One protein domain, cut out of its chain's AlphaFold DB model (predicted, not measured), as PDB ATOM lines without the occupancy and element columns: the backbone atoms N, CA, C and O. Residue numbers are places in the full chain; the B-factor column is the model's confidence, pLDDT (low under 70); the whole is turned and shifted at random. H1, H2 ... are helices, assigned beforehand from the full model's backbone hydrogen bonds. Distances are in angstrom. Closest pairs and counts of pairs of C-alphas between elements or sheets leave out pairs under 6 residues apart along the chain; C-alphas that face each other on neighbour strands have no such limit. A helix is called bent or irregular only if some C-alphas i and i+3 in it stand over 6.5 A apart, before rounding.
ATOM      1  N   TRP A  14      15.791  25.925  46.339       94.38
ATOM      2  CA  TRP A  14      14.591  25.494  47.053       94.38
ATOM      3  C   TRP A  14      14.877  24.364  48.037       94.38
ATOM      4  O   TRP A  14      15.649  23.439  47.765       94.38
ATOM      5  N   THR A  15      14.203  24.443  49.174       92.62
ATOM      6  CA  THR A  15      14.210  23.444  50.237       92.62
ATOM      7  C   THR A  15      13.040  22.472  50.083       92.62
ATOM      8  O   THR A  15      12.115  22.695  49.298       92.62
ATOM      9  N   SER A  16      13.042  21.393  50.868       91.25
ATOM     10  CA  SER A  16      11.901  20.473  50.938       91.25
ATOM     11  C   SER A  16      10.589  21.172  51.291       91.25
ATOM     12  O   SER A  16       9.555  20.833  50.720       91.25
ATOM     13  N   ASP A  17      10.623  22.190  52.155       91.19
ATOM     14  CA  ASP A  17       9.424  22.939  52.544       91.19
ATOM     15  C   ASP A  17       8.861  23.766  51.379       91.19
ATOM     16  O   ASP A  17       7.639  23.855  51.214       91.19
ATOM     17  N   ASP A  18       9.729  24.320  50.526       94.25
ATOM     18  CA  ASP A  18       9.316  25.062  49.328       94.25
ATOM     19  C   ASP A  18       8.612  24.134  48.333       94.25
ATOM     20  O   ASP A  18       7.508  24.427  47.855       94.25
ATOM     21  N   TYR A  19       9.204  22.963  48.074       94.19
ATOM     22  CA  TYR A  19       8.605  21.955  47.203       94.19
ATOM     23  C   TYR A  19       7.320  21.367  47.781       94.19
ATOM     24  O   TYR A  19       6.363  21.143  47.037       94.19
ATOM     25  N   TYR A  20       7.243  21.176  49.098       92.25
ATOM     26  CA  TYR A  20       6.010  20.780  49.770       92.25
ATOM     27  C   TYR A  20       4.915  21.842  49.613       92.25
ATOM     28  O   TYR A  20       3.757  21.531  49.311       92.25
ATOM     29  N   GLY A  21       5.274  23.121  49.747       92.75
ATOM     30  CA  GLY A  21       4.387  24.248  49.477       92.75
ATOM     31  C   GLY A  21       3.860  24.245  48.040       92.75
ATOM     32  O   GLY A  21       2.644  24.368  47.828       92.75
ATOM     33  N   LEU A  22       4.746  24.045  47.058       95.69
ATOM     34  CA  LEU A  22       4.385  23.915  45.645       95.69
ATOM     35  C   LEU A  22       3.462  22.714  45.410       95.69
ATOM     36  O   LEU A  22       2.423  22.858  44.763       95.69
ATOM     37  N   HIS A  23       3.793  21.551  45.967       94.31
ATOM     38  CA  HIS A  23       2.984  20.340  45.853       94.31
ATOM     39  C   HIS A  23       1.564  20.576  46.371       94.31
ATOM     40  O   HIS A  23       0.600  20.377  45.633       94.31
ATOM     41  N   ARG A  24       1.405  21.139  47.577       92.50
ATOM     42  CA  ARG A  24       0.085  21.492  48.135       92.50
ATOM     43  C   ARG A  24      -0.667  22.526  47.303       92.50
ATOM     44  O   ARG A  24      -1.904  22.549  47.303       92.50
ATOM     45  N   TYR A  25       0.045  23.442  46.656       94.50
ATOM     46  CA  TYR A  25      -0.561  24.408  45.748       94.50
ATOM     47  C   TYR A  25      -1.129  23.709  44.505       94.50
ATOM     48  O   TYR A  25      -2.329  23.824  44.249       94.50
ATOM     49  N   LEU A  26      -0.304  22.936  43.795       95.19
ATOM     50  CA  LEU A  26      -0.687  22.192  42.592       95.19
ATOM     51  C   LEU A  26      -1.821  21.206  42.883       95.19
ATOM     52  O   LEU A  26      -2.810  21.140  42.160       95.19
ATOM     53  N   HIS A  27      -1.738  20.510  44.010       92.56
ATOM     54  CA  HIS A  27      -2.749  19.558  44.440       92.56
ATOM     55  C   HIS A  27      -4.129  20.211  44.607       92.56
ATOM     56  O   HIS A  27      -5.152  19.657  44.204       92.56
ATOM     57  N   ARG A  28      -4.180  21.426  45.171       92.50
ATOM     58  CA  ARG A  28      -5.425  22.207  45.276       92.50
ATOM     59  C   ARG A  28      -5.885  22.765  43.934       92.50
ATOM     60  O   ARG A  28      -7.090  22.927  43.757       92.50
ATOM     61  N   LEU A  29      -4.952  23.087  43.037       94.56
ATOM     62  CA  LEU A  29      -5.251  23.583  41.696       94.56
ATOM     63  C   LEU A  29      -6.009  22.516  40.896       94.56
ATOM     64  O   LEU A  29      -7.128  22.780  40.460       94.56
ATOM     65  N   PHE A  30      -5.458  21.303  40.798       93.25
ATOM     66  CA  PHE A  30      -6.048  20.220  40.005       93.25
ATOM     67  C   PHE A  30      -7.310  19.616  40.632       93.25
ATOM     68  O   PHE A  30      -8.287  19.395  39.922       93.25
ATOM     69  N   LEU A  31      -7.376  19.453  41.961       89.81
ATOM     70  CA  LEU A  31      -8.614  18.991  42.616       89.81
ATOM     71  C   LEU A  31      -9.777  19.984  42.509       89.81
ATOM     72  O   LEU A  31     -10.928  19.609  42.714       89.81
ATOM     73  N   ARG A  32      -9.502  21.263  42.230       91.44
ATOM     74  CA  ARG A  32     -10.528  22.292  42.009       91.44
ATOM     75  C   ARG A  32     -10.627  22.675  40.535       91.44
ATOM     76  O   ARG A  32     -10.927  23.835  40.247       91.44
ATOM     77  N   TYR A  33     -10.386  21.720  39.630       84.25
ATOM     78  CA  TYR A  33     -10.375  21.940  38.183       84.25
ATOM     79  C   TYR A  33     -11.580  22.754  37.693       84.25
ATOM     80  O   TYR A  33     -11.375  23.758  37.019       84.25
ATOM     81  N   ASP A  34     -12.804  22.452  38.132       85.81
ATOM     82  CA  ASP A  34     -14.010  23.191  37.713       85.81
ATOM     83  C   ASP A  34     -13.928  24.704  37.965       85.81
ATOM     84  O   ASP A  34     -14.454  25.508  37.202       85.81
ATOM     85  N   LYS A  35     -13.232  25.112  39.032       90.06
ATOM     86  CA  LYS A  35     -13.048  26.521  39.420       90.06
ATOM     87  C   LYS A  35     -11.736  27.117  38.910       90.06
ATOM     88  O   LYS A  35     -11.484  28.302  39.120       90.06
ATOM     89  N   LYS A  36     -10.859  26.292  38.340       90.81
ATOM     90  CA  LYS A  36      -9.483  26.632  37.948       90.81
ATOM     91  C   LYS A  36      -9.165  26.261  36.503       90.81
ATOM     92  O   LYS A  36      -8.006  26.318  36.103       90.81
ATOM     93  N   LYS A  37     -10.192  25.939  35.718       89.81
ATOM     94  CA  LYS A  37     -10.083  25.468  34.340       89.81
ATOM     95  C   LYS A  37      -9.279  26.416  33.458       89.81
ATOM     96  O   LYS A  37      -8.344  25.963  32.815       89.81
ATOM     97  N   GLU A  38      -9.583  27.713  33.482       90.75
ATOM     98  CA  GLU A  38      -8.852  28.717  32.691       90.75
ATOM     99  C   GLU A  38      -7.360  28.756  33.043       90.75
ATOM    100  O   GLU A  38      -6.504  28.815  32.162       90.75
ATOM    101  N   GLU A  39      -7.034  28.667  34.335       93.12
ATOM    102  CA  GLU A  39      -5.646  28.632  34.794       93.12
ATOM    103  C   GLU A  39      -4.943  27.363  34.304       93.12
ATOM    104  O   GLU A  39      -3.860  27.454  33.744       93.12
ATOM    105  N   ILE A  40      -5.577  26.198  34.438       93.06
ATOM    106  CA  ILE A  40      -5.003  24.915  34.011       93.06
ATOM    107  C   ILE A  40      -4.834  24.849  32.487       93.06
ATOM    108  O   ILE A  40      -3.814  24.366  32.006       93.06
ATOM    109  N   GLN A  41      -5.791  25.367  31.718       91.94
ATOM    110  CA  GLN A  41      -5.738  25.395  30.251       91.94
ATOM    111  C   GLN A  41      -4.708  26.391  29.700       91.94
ATOM    112  O   GLN A  41      -4.230  26.212  28.584       91.94
ATOM    113  N   SER A  42      -4.350  27.421  30.472       91.94
ATOM    114  CA  SER A  42      -3.320  28.405  30.105       91.94
ATOM    115  C   SER A  42      -1.924  28.064  30.633       91.94
ATOM    116  O   SER A  42      -0.988  28.837  30.428       91.94
ATOM    117  N   MET A  43      -1.750  26.917  31.302       94.31
ATOM    118  CA  MET A  43      -0.431  26.466  31.746       94.31
ATOM    119  C   MET A  43       0.470  26.159  30.548       94.31
ATOM    120  O   MET A  43       0.112  25.349  29.697       94.31
ATOM    121  N   ASP A  44       1.663  26.743  30.533       94.62
ATOM    122  CA  ASP A  44       2.738  26.450  29.597       94.62
ATOM    123  C   ASP A  44       3.801  25.596  30.299       94.62
ATOM    124  O   ASP A  44       4.682  26.090  31.004       94.62
ATOM    125  N   ILE A  45       3.708  24.280  30.108       93.62
ATOM    126  CA  ILE A  45       4.608  23.300  30.726       93.62
ATOM    127  C   ILE A  45       6.073  23.507  30.304       93.62
ATOM    128  O   ILE A  45       6.980  23.122  31.044       93.62
ATOM    129  N   SER A  46       6.339  24.140  29.155       92.19
ATOM    130  CA  SER A  46       7.708  24.359  28.667       92.19
ATOM    131  C   SER A  46       8.518  25.322  29.543       92.19
ATOM    132  O   SER A  46       9.740  25.209  29.602       92.19
ATOM    133  N   GLN A  47       7.842  26.207  30.281       93.75
ATOM    134  CA  GLN A  47       8.468  27.177  31.186       93.75
ATOM    135  C   GLN A  47       8.691  26.634  32.601       93.75
ATOM    136  O   GLN A  47       9.234  27.333  33.456       93.75
ATOM    137  N   MET A  48       8.253  25.405  32.874       95.06
ATOM    138  CA  MET A  48       8.357  24.795  34.193       95.06
ATOM    139  C   MET A  48       9.648  23.990  34.331       95.06
ATOM    140  O   MET A  48      10.152  23.401  33.368       95.06
ATOM    141  N   THR A  49      10.150  23.921  35.559       95.38
ATOM    142  CA  THR A  49      11.237  23.015  35.939       95.38
ATOM    143  C   THR A  49      10.796  21.556  35.850       95.38
ATOM    144  O   THR A  49       9.600  21.246  35.861       95.38
ATOM    145  N   ASP A  50      11.760  20.643  35.794       95.06
ATOM    146  CA  ASP A  50      11.467  19.212  35.733       95.06
ATOM    147  C   ASP A  50      10.799  18.721  37.023       95.06
ATOM    148  O   ASP A  50       9.848  17.946  36.961       95.06
ATOM    149  N   GLU A  51      11.191  19.255  38.180       95.88
ATOM    150  CA  GLU A  51      10.557  18.987  39.472       95.88
ATOM    151  C   GLU A  51       9.069  19.345  39.444       95.88
ATOM    152  O   GLU A  51       8.223  18.545  39.839       95.88
ATOM    153  N   THR A  52       8.717  20.516  38.905       96.81
ATOM    154  CA  THR A  52       7.316  20.941  38.784       96.81
ATOM    155  C   THR A  52       6.529  20.015  37.865       96.81
ATOM    156  O   THR A  52       5.434  19.582  38.221       96.81
ATOM    157  N   LYS A  53       7.082  19.682  36.691       96.75
ATOM    158  CA  LYS A  53       6.446  18.767  35.731       96.75
ATOM    159  C   LYS A  53       6.181  17.404  36.356       96.75
ATOM    160  O   LYS A  53       5.085  16.864  36.213       96.75
ATOM    161  N   VAL A  54       7.162  16.877  37.083       96.25
ATOM    162  CA  VAL A  54       7.047  15.605  37.795       96.25
ATOM    163  C   VAL A  54       5.981  15.681  38.885       96.25
ATOM    164  O   VAL A  54       5.134  14.796  38.949       96.25
ATOM    165  N   LEU A  55       5.931  16.753  39.682       95.56
ATOM    166  CA  LEU A  55       4.877  16.924  40.688       95.56
ATOM    167  C   LEU A  55       3.478  16.950  40.064       95.56
ATOM    168  O   LEU A  55       2.572  16.296  40.578       95.56
ATOM    169  N   ILE A  56       3.298  17.667  38.951       96.00
ATOM    170  CA  ILE A  56       2.021  17.694  38.228       96.00
ATOM    171  C   ILE A  56       1.666  16.288  37.739       96.00
ATOM    172  O   ILE A  56       0.563  15.813  38.008       96.00
ATOM    173  N   TYR A  57       2.601  15.607  37.071       95.69
ATOM    174  CA  TYR A  57       2.402  14.244  36.582       95.69
ATOM    175  C   TYR A  57       1.991  13.293  37.714       95.69
ATOM    176  O   TYR A  57       0.998  12.575  37.580       95.69
ATOM    177  N   CYS A  58       2.691  13.330  38.850       93.75
ATOM    178  CA  CYS A  58       2.375  12.505  40.011       93.75
ATOM    179  C   CYS A  58       0.971  12.793  40.555       93.75
ATOM    180  O   CYS A  58       0.232  11.856  40.838       93.75
ATOM    181  N   ILE A  59       0.570  14.064  40.672       93.56
ATOM    182  CA  ILE A  59      -0.774  14.440  41.142       93.56
ATOM    183  C   ILE A  59      -1.850  13.901  40.194       93.56
ATOM    184  O   ILE A  59      -2.801  13.267  40.651       93.56
ATOM    185  N   LEU A  60      -1.704  14.130  38.886       93.38
ATOM    186  CA  LEU A  60      -2.705  13.724  37.900       93.38
ATOM    187  C   LEU A  60      -2.865  12.201  37.848       93.38
ATOM    188  O   LEU A  60      -3.992  11.709  37.861       93.38
ATOM    189  N   ASN A  61      -1.759  11.453  37.866       93.00
ATOM    190  CA  ASN A  61      -1.798   9.989  37.856       93.00
ATOM    191  C   ASN A  61      -2.315   9.414  39.179       93.00
ATOM    192  O   ASN A  61      -3.132   8.497  39.166       93.00
ATOM    193  N   TYR A  62      -1.911   9.977  40.321       91.19
ATOM    194  CA  TYR A  62      -2.369   9.518  41.636       91.19
ATOM    195  C   TYR A  62      -3.894   9.613  41.787       91.19
ATOM    196  O   TYR A  62      -4.515   8.727  42.368       91.19
ATOM    197  N   TYR A  63      -4.510  10.653  41.218       89.62
ATOM    198  CA  TYR A  63      -5.965  10.840  41.217       89.62
ATOM    199  C   TYR A  63      -6.672  10.318  39.960       89.62
ATOM    200  O   TYR A  63      -7.868  10.555  39.805       89.62
ATOM    201  N   SER A  64      -5.966   9.611  39.069       90.56
ATOM    202  CA  SER A  64      -6.520   9.091  37.806       90.56
ATOM    203  C   SER A  64      -7.207  10.164  36.940       90.56
ATOM    204  O   SER A  64      -8.214   9.904  36.283       90.56
ATOM    205  N   MET A  65      -6.666  11.386  36.920       90.19
ATOM    206  CA  MET A  65      -7.188  12.533  36.164       90.19
ATOM    207  C   MET A  65      -6.783  12.478  34.681       90.19
ATOM    208  O   MET A  65      -6.193  13.418  34.140       90.19
ATOM    209  N   ASN A  66      -7.089  11.363  34.018       85.88
ATOM    210  CA  ASN A  66      -6.655  11.080  32.647       85.88
ATOM    211  C   ASN A  66      -7.147  12.127  31.640       85.88
ATOM    212  O   ASN A  66      -6.411  12.472  30.720       85.88
ATOM    213  N   ASP A  67      -8.341  12.686  31.843       89.69
ATOM    214  CA  ASP A  67      -8.904  13.715  30.960       89.69
ATOM    215  C   ASP A  67      -8.040  14.981  30.917       89.69
ATOM    216  O   ASP A  67      -7.892  15.605  29.867       89.69
ATOM    217  N   LEU A  68      -7.409  15.349  32.039       90.44
ATOM    218  CA  LEU A  68      -6.506  16.501  32.086       90.44
ATOM    219  C   LEU A  68      -5.201  16.222  31.342       90.44
ATOM    220  O   LEU A  68      -4.661  17.120  30.703       90.44
ATOM    221  N   MET A  69      -4.728  14.974  31.353       87.50
ATOM    222  CA  MET A  69      -3.554  14.558  30.581       87.50
ATOM    223  C   MET A  69      -3.800  14.580  29.065       87.50
ATOM    224  O   MET A  69      -2.836  14.602  28.305       87.50
ATOM    225  N   GLN A  70      -5.058  14.608  28.612       88.81
ATOM    226  CA  GLN A  70      -5.404  14.753  27.192       88.81
ATOM    227  C   GLN A  70      -5.413  16.212  26.713       88.81
ATOM    228  O   GLN A  70      -5.506  16.454  25.510       88.81
ATOM    229  N   LEU A  71      -5.321  17.196  27.616       91.94
ATOM    230  CA  LEU A  71      -5.255  18.603  27.223       91.94
ATOM    231  C   LEU A  71      -3.960  18.879  26.452       91.94
ATOM    232  O   LEU A  71      -2.878  18.471  26.875       91.94
ATOM    233  N   ASP A  72      -4.048  19.627  25.350       92.19
ATOM    234  CA  ASP A  72      -2.909  19.884  24.460       92.19
ATOM    235  C   ASP A  72      -1.696  20.499  25.161       92.19
ATOM    236  O   ASP A  72      -0.556  20.225  24.785       92.19
ATOM    237  N   ASN A  73      -1.937  21.312  26.188       93.12
ATOM    238  CA  ASN A  73      -0.890  21.959  26.962       93.12
ATOM    239  C   ASN A  73      -0.268  21.041  28.031       93.12
ATOM    240  O   ASN A  73       0.855  21.294  28.457       93.12
ATOM    241  N   LEU A  74      -0.959  19.968  28.434       93.12
ATOM    242  CA  LEU A  74      -0.512  19.021  29.464       93.12
ATOM    243  C   LEU A  74      -0.060  17.668  28.899       93.12
ATOM    244  O   LEU A  74       0.673  16.954  29.578       93.12
ATOM    245  N   LYS A  75      -0.425  17.317  27.660       90.81
ATOM    246  CA  LYS A  75      -0.118  16.010  27.049       90.81
ATOM    247  C   LYS A  75       1.367  15.658  27.037       90.81
ATOM    248  O   LYS A  75       1.726  14.485  27.080       90.81
ATOM    249  N   SER A  76       2.250  16.659  27.009       91.19
ATOM    250  CA  SER A  76       3.702  16.453  27.063       91.19
ATOM    251  C   SER A  76       4.169  15.840  28.387       91.19
ATOM    252  O   SER A  76       5.203  15.173  28.403       91.19
ATOM    253  N   LEU A  77       3.391  15.982  29.467       92.69
ATOM    254  CA  LEU A  77       3.658  15.348  30.758       92.69
ATOM    255  C   LEU A  77       3.588  13.821  30.686       92.69
ATOM    256  O   LEU A  77       4.182  13.160  31.529       92.69
ATOM    257  N   ALA A  78       2.923  13.238  29.682       88.12
ATOM    258  CA  ALA A  78       2.937  11.789  29.471       88.12
ATOM    259  C   ALA A  78       4.354  11.245  29.202       88.12
ATOM    260  O   ALA A  78       4.606  10.065  29.415       88.12
ATOM    261  N   ASN A  79       5.279  12.115  28.780       89.00
ATOM    262  CA  ASN A  79       6.685  11.790  28.550       89.00
ATOM    263  C   ASN A  79       7.590  12.176  29.734       89.00
ATOM    264  O   ASN A  79       8.813  12.178  29.587       89.00
ATOM    265  N   CYS A  80       7.025  12.557  30.887       91.75
ATOM    266  CA  CYS A  80       7.818  12.832  32.081       91.75
ATOM    267  C   CYS A  80       8.630  11.595  32.472       91.75
ATOM    268  O   CYS A  80       8.128  10.474  32.474       91.75
ATOM    269  N   THR A  81       9.887  11.824  32.842       93.62
ATOM    270  CA  THR A  81      10.790  10.776  33.328       93.62
ATOM    271  C   THR A  81      11.127  11.016  34.797       93.62
ATOM    272  O   THR A  81      11.021  12.155  35.263       93.62
ATOM    273  N   PRO A  82      11.501   9.966  35.548       95.38
ATOM    274  CA  PRO A  82      11.875  10.110  36.949       95.38
ATOM    275  C   PRO A  82      13.010  11.116  37.149       95.38
ATOM    276  O   PRO A  82      13.935  11.204  36.334       95.38
ATOM    277  N   LEU A  83      12.969  11.858  38.258       94.81
ATOM    278  CA  LEU A  83      14.006  12.842  38.565       94.81
ATOM    279  C   LEU A  83      15.353  12.157  38.814       94.81
ATOM    280  O   LEU A  83      15.443  11.122  39.477       94.81
ATOM    281  N   LYS A  84      16.439  12.781  38.341       93.00
ATOM    282  CA  LYS A  84      17.808  12.273  38.549       93.00
ATOM    283  C   LYS A  84      18.214  12.249  40.022       93.00
ATOM    284  O   LYS A  84      19.020  11.413  40.422       93.00
ATOM    285  N   LYS A  85      17.701  13.193  40.812       90.06
ATOM    286  CA  LYS A  85      17.909  13.281  42.259       90.06
ATOM    287  C   LYS A  85      16.555  13.188  42.961       90.06
ATOM    288  O   LYS A  85      15.602  13.757  42.432       90.06
ATOM    289  N   PRO A  86      16.476  12.522  44.126       90.19
ATOM    290  CA  PRO A  86      15.228  12.434  44.864       90.19
ATOM    291  C   PRO A  86      14.695  13.812  45.248       90.19
ATOM    292  O   PRO A  86      15.427  14.619  45.828       90.19
ATOM    293  N   LEU A  87      13.420  14.058  44.960       91.31
ATOM    294  CA  LEU A  87      12.708  15.241  45.422       91.31
ATOM    295  C   LEU A  87      11.999  14.926  46.735       91.31
ATOM    296  O   LEU A  87      11.009  14.199  46.745       91.31
ATOM    297  N   VAL A  88      12.502  15.468  47.838       89.50
ATOM    298  CA  VAL A  88      11.951  15.220  49.176       89.50
ATOM    299  C   VAL A  88      10.940  16.309  49.520       89.50
ATOM    300  O   VAL A  88      11.315  17.471  49.663       89.50
ATOM    301  N   LEU A  89       9.673  15.927  49.659       85.69
ATOM    302  CA  LEU A  89       8.550  16.783  50.051       85.69
ATOM    303  C   LEU A  89       8.254  16.708  51.556       85.69
ATOM    304  O   LEU A  89       7.588  17.586  52.093       85.69
ATOM    305  N   GLY A  90       8.735  15.674  52.240       75.38
ATOM    306  CA  GLY A  90       8.484  15.461  53.657       75.38
ATOM    307  C   GLY A  90       9.302  14.303  54.220       75.38
ATOM    308  O   GLY A  90      10.038  13.626  53.509       75.38
ATOM    309  N   ASN A  91       9.192  14.108  55.534       56.72
ATOM    310  CA  ASN A  91       9.831  13.009  56.271       56.72
ATOM    311  C   ASN A  91       8.866  11.828  56.484       56.72
ATOM    312  O   ASN A  91       9.004  11.058  57.440       56.72
ATOM    313  N   HIS A  92       7.829  11.700  55.659       52.06
ATOM    314  CA  HIS A  92       6.804  10.691  55.860       52.06
ATOM    315  C   HIS A  92       7.079   9.506  54.963       52.06
ATOM    316  O   HIS A  92       6.596   9.425  53.853       52.06
ATOM    317  N   SER A  93       7.796   8.520  55.499       44.22
ATOM    318  CA  SER A  93       7.987   7.199  54.899       44.22
ATOM    319  C   SER A  93       6.671   6.592  54.371       44.22
ATOM    320  O   SER A  93       6.007   5.825  55.074       44.22
ATOM    321  N   ILE A  94       6.283   6.918  53.136       50.41
ATOM    322  CA  ILE A  94       5.157   6.297  52.451       50.41
ATOM    323  C   ILE A  94       5.673   4.964  51.928       50.41
ATOM    324  O   ILE A  94       6.358   4.870  50.915       50.41
ATOM    325  N   LYS A  95       5.358   3.908  52.682       48.47
ATOM    326  CA  LYS A  95       5.755   2.519  52.414       48.47
ATOM    327  C   LYS A  95       5.024   1.866  51.228       48.47
ATOM    328  O   LYS A  95       5.195   0.672  51.011       48.47
ATOM    329  N   SER A  96       4.205   2.595  50.471       53.94
ATOM    330  CA  SER A  96       3.476   2.053  49.317       53.94
ATOM    331  C   SER A  96       4.132   2.460  48.003       53.94
ATOM    332  O   SER A  96       4.460   3.630  47.817       53.94
ATOM    333  N   VAL A  97       4.260   1.516  47.067       59.00
ATOM    334  CA  VAL A  97       4.560   1.808  45.657       59.00
ATOM    335  C   VAL A  97       3.489   2.770  45.143       59.00
ATOM    336  O   VAL A  97       2.301   2.459  45.164       59.00
ATOM    337  N   THR A  98       3.905   3.974  44.766       79.81
ATOM    338  CA  THR A  98       3.042   5.023  44.219       79.81
ATOM    339  C   THR A  98       3.780   5.668  43.059       79.81
ATOM    340  O   THR A  98       5.011   5.659  43.042       79.81
ATOM    341  N   VAL A  99       3.042   6.307  42.150       89.75
ATOM    342  CA  VAL A  99       3.631   7.081  41.044       89.75
ATOM    343  C   VAL A  99       4.677   8.101  41.524       89.75
ATOM    344  O   VAL A  99       5.621   8.400  40.806       89.75
ATOM    345  N   TYR A 100       4.570   8.594  42.764       90.75
ATOM    346  CA  TYR A 100       5.581   9.462  43.371       90.75
ATOM    347  C   TYR A 100       6.931   8.754  43.523       90.75
ATOM    348  O   TYR A 100       7.944   9.288  43.078       90.75
ATOM    349  N   ASN A 101       6.941   7.536  44.070       88.56
ATOM    350  CA  ASN A 101       8.166   6.754  44.229       88.56
ATOM    351  C   ASN A 101       8.782   6.401  42.870       88.56
ATOM    352  O   ASN A 101       9.996   6.525  42.707       88.56
ATOM    353  N   ASP A 102       7.951   6.042  41.886       90.75
ATOM    354  CA  ASP A 102       8.407   5.725  40.525       90.75
ATOM    355  C   ASP A 102       9.092   6.927  39.862       90.75
ATOM    356  O   ASP A 102      10.052   6.769  39.112       90.75
ATOM    357  N   MET A 103       8.650   8.142  40.195       93.75
ATOM    358  CA  MET A 103       9.200   9.394  39.675       93.75
ATOM    359  C   MET A 103      10.303  10.008  40.553       93.75
ATOM    360  O   MET A 103      10.737  11.135  40.297       93.75
ATOM    361  N   ASN A 104      10.794   9.259  41.546       92.56
ATOM    362  CA  ASN A 104      11.822   9.673  42.505       92.56
ATOM    363  C   ASN A 104      11.403  10.874  43.381       92.56
ATOM    364  O   ASN A 104      12.199  11.768  43.672       92.56
TER     365      ASN A 104
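This is residues 14 to 104 of the 107 residues of an uncharacterized protein of Lachnospiraceae bacterium (UniProt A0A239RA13). Helix H3 forms the core, with the longer helix H1 crossing it obliquely on one side and the short helices H5 and H6 packed on it on two other sides. H2 turns off from the last residues of H1, H4 sits at the corner between H3 and H5, and residues 92 to 97 of the long link before H6 stick out as a free loop. The printed part has 91 residues with six named helices, in the order H1 to H6, and no named strand; its class is all helix, with 51 residues in the helices. It is compact and rounded, with a radius of gyration of the C-alphas of 12.8 A and spans of 34 by 25 by 23 A.

H1, residues 16 to 31, starts at C-alpha 16 (11.901, 20.473, 50.938) and is 22.2 A long from first to last C-alpha. H2, residues 33 to 41, measures 9.8 A and is irregular: C-alphas 35 and 38 are 8.2 A apart. H3, residues 50 to 62, is 17.9 A long and begins at C-alpha 50 (11.467, 19.212, 35.733). H4 is residues 66 to 69, H5 residues 75 to 79, and H6 residues 99 to 102, ending at C-alpha 102 (8.407, 5.725, 40.525).

H3 is the hub, touching four other helices. H1 touches H3 with residues 23 to 30 alone, at a steep tilt of 46 degrees and the same way; their closest C-alphas, those of His 27 and Ile 59, are 6.4 A apart. H1 touches H2 with residues 29 to 30 alone, opposite ways at a steep tilt of 69 degrees, only just short of about perpendicular; the closest C-alphas are those of Leu 29 and Lys 36, at 6.4 A. H2 and H3 are apart. H3 touches H5, with the closest C-alphas, those of Tyr 57 and Leu 77, at 6.1 A. H3 touches H6, with the closest C-alphas, those of Cys 58 and Tyr 100, at 5.6 A. H4 only just touches H3, with 3 pairs of C-alphas within 8 A, and only at the corner; the closest are Leu 60 and Asn 66, at 7.1 A. H4 and H5 likewise only just touch, with 3 pairs, only at the corner; the closest C-alphas are those of Met 69 and Lys 75, at 5.1 A. H1 is apart from H4, H5 and H6. In H1 and H3 every O i to N i+4 pair is within hydrogen-bond range; in H2 3 of 5 are, in H5 0 of 1, beside 2 of 2 O i to N i+3 pairs, and H4 and H6 are too short for such a pair.

The C-alphas farthest apart, those of Glu 38 and Lys 95, are 35.9 A apart. The printed part has no cut. The link from H5 to H6, 19 residues, is long. The mean pLDDT of the printed part is 88.8, and residues 91 to 97 are under 70.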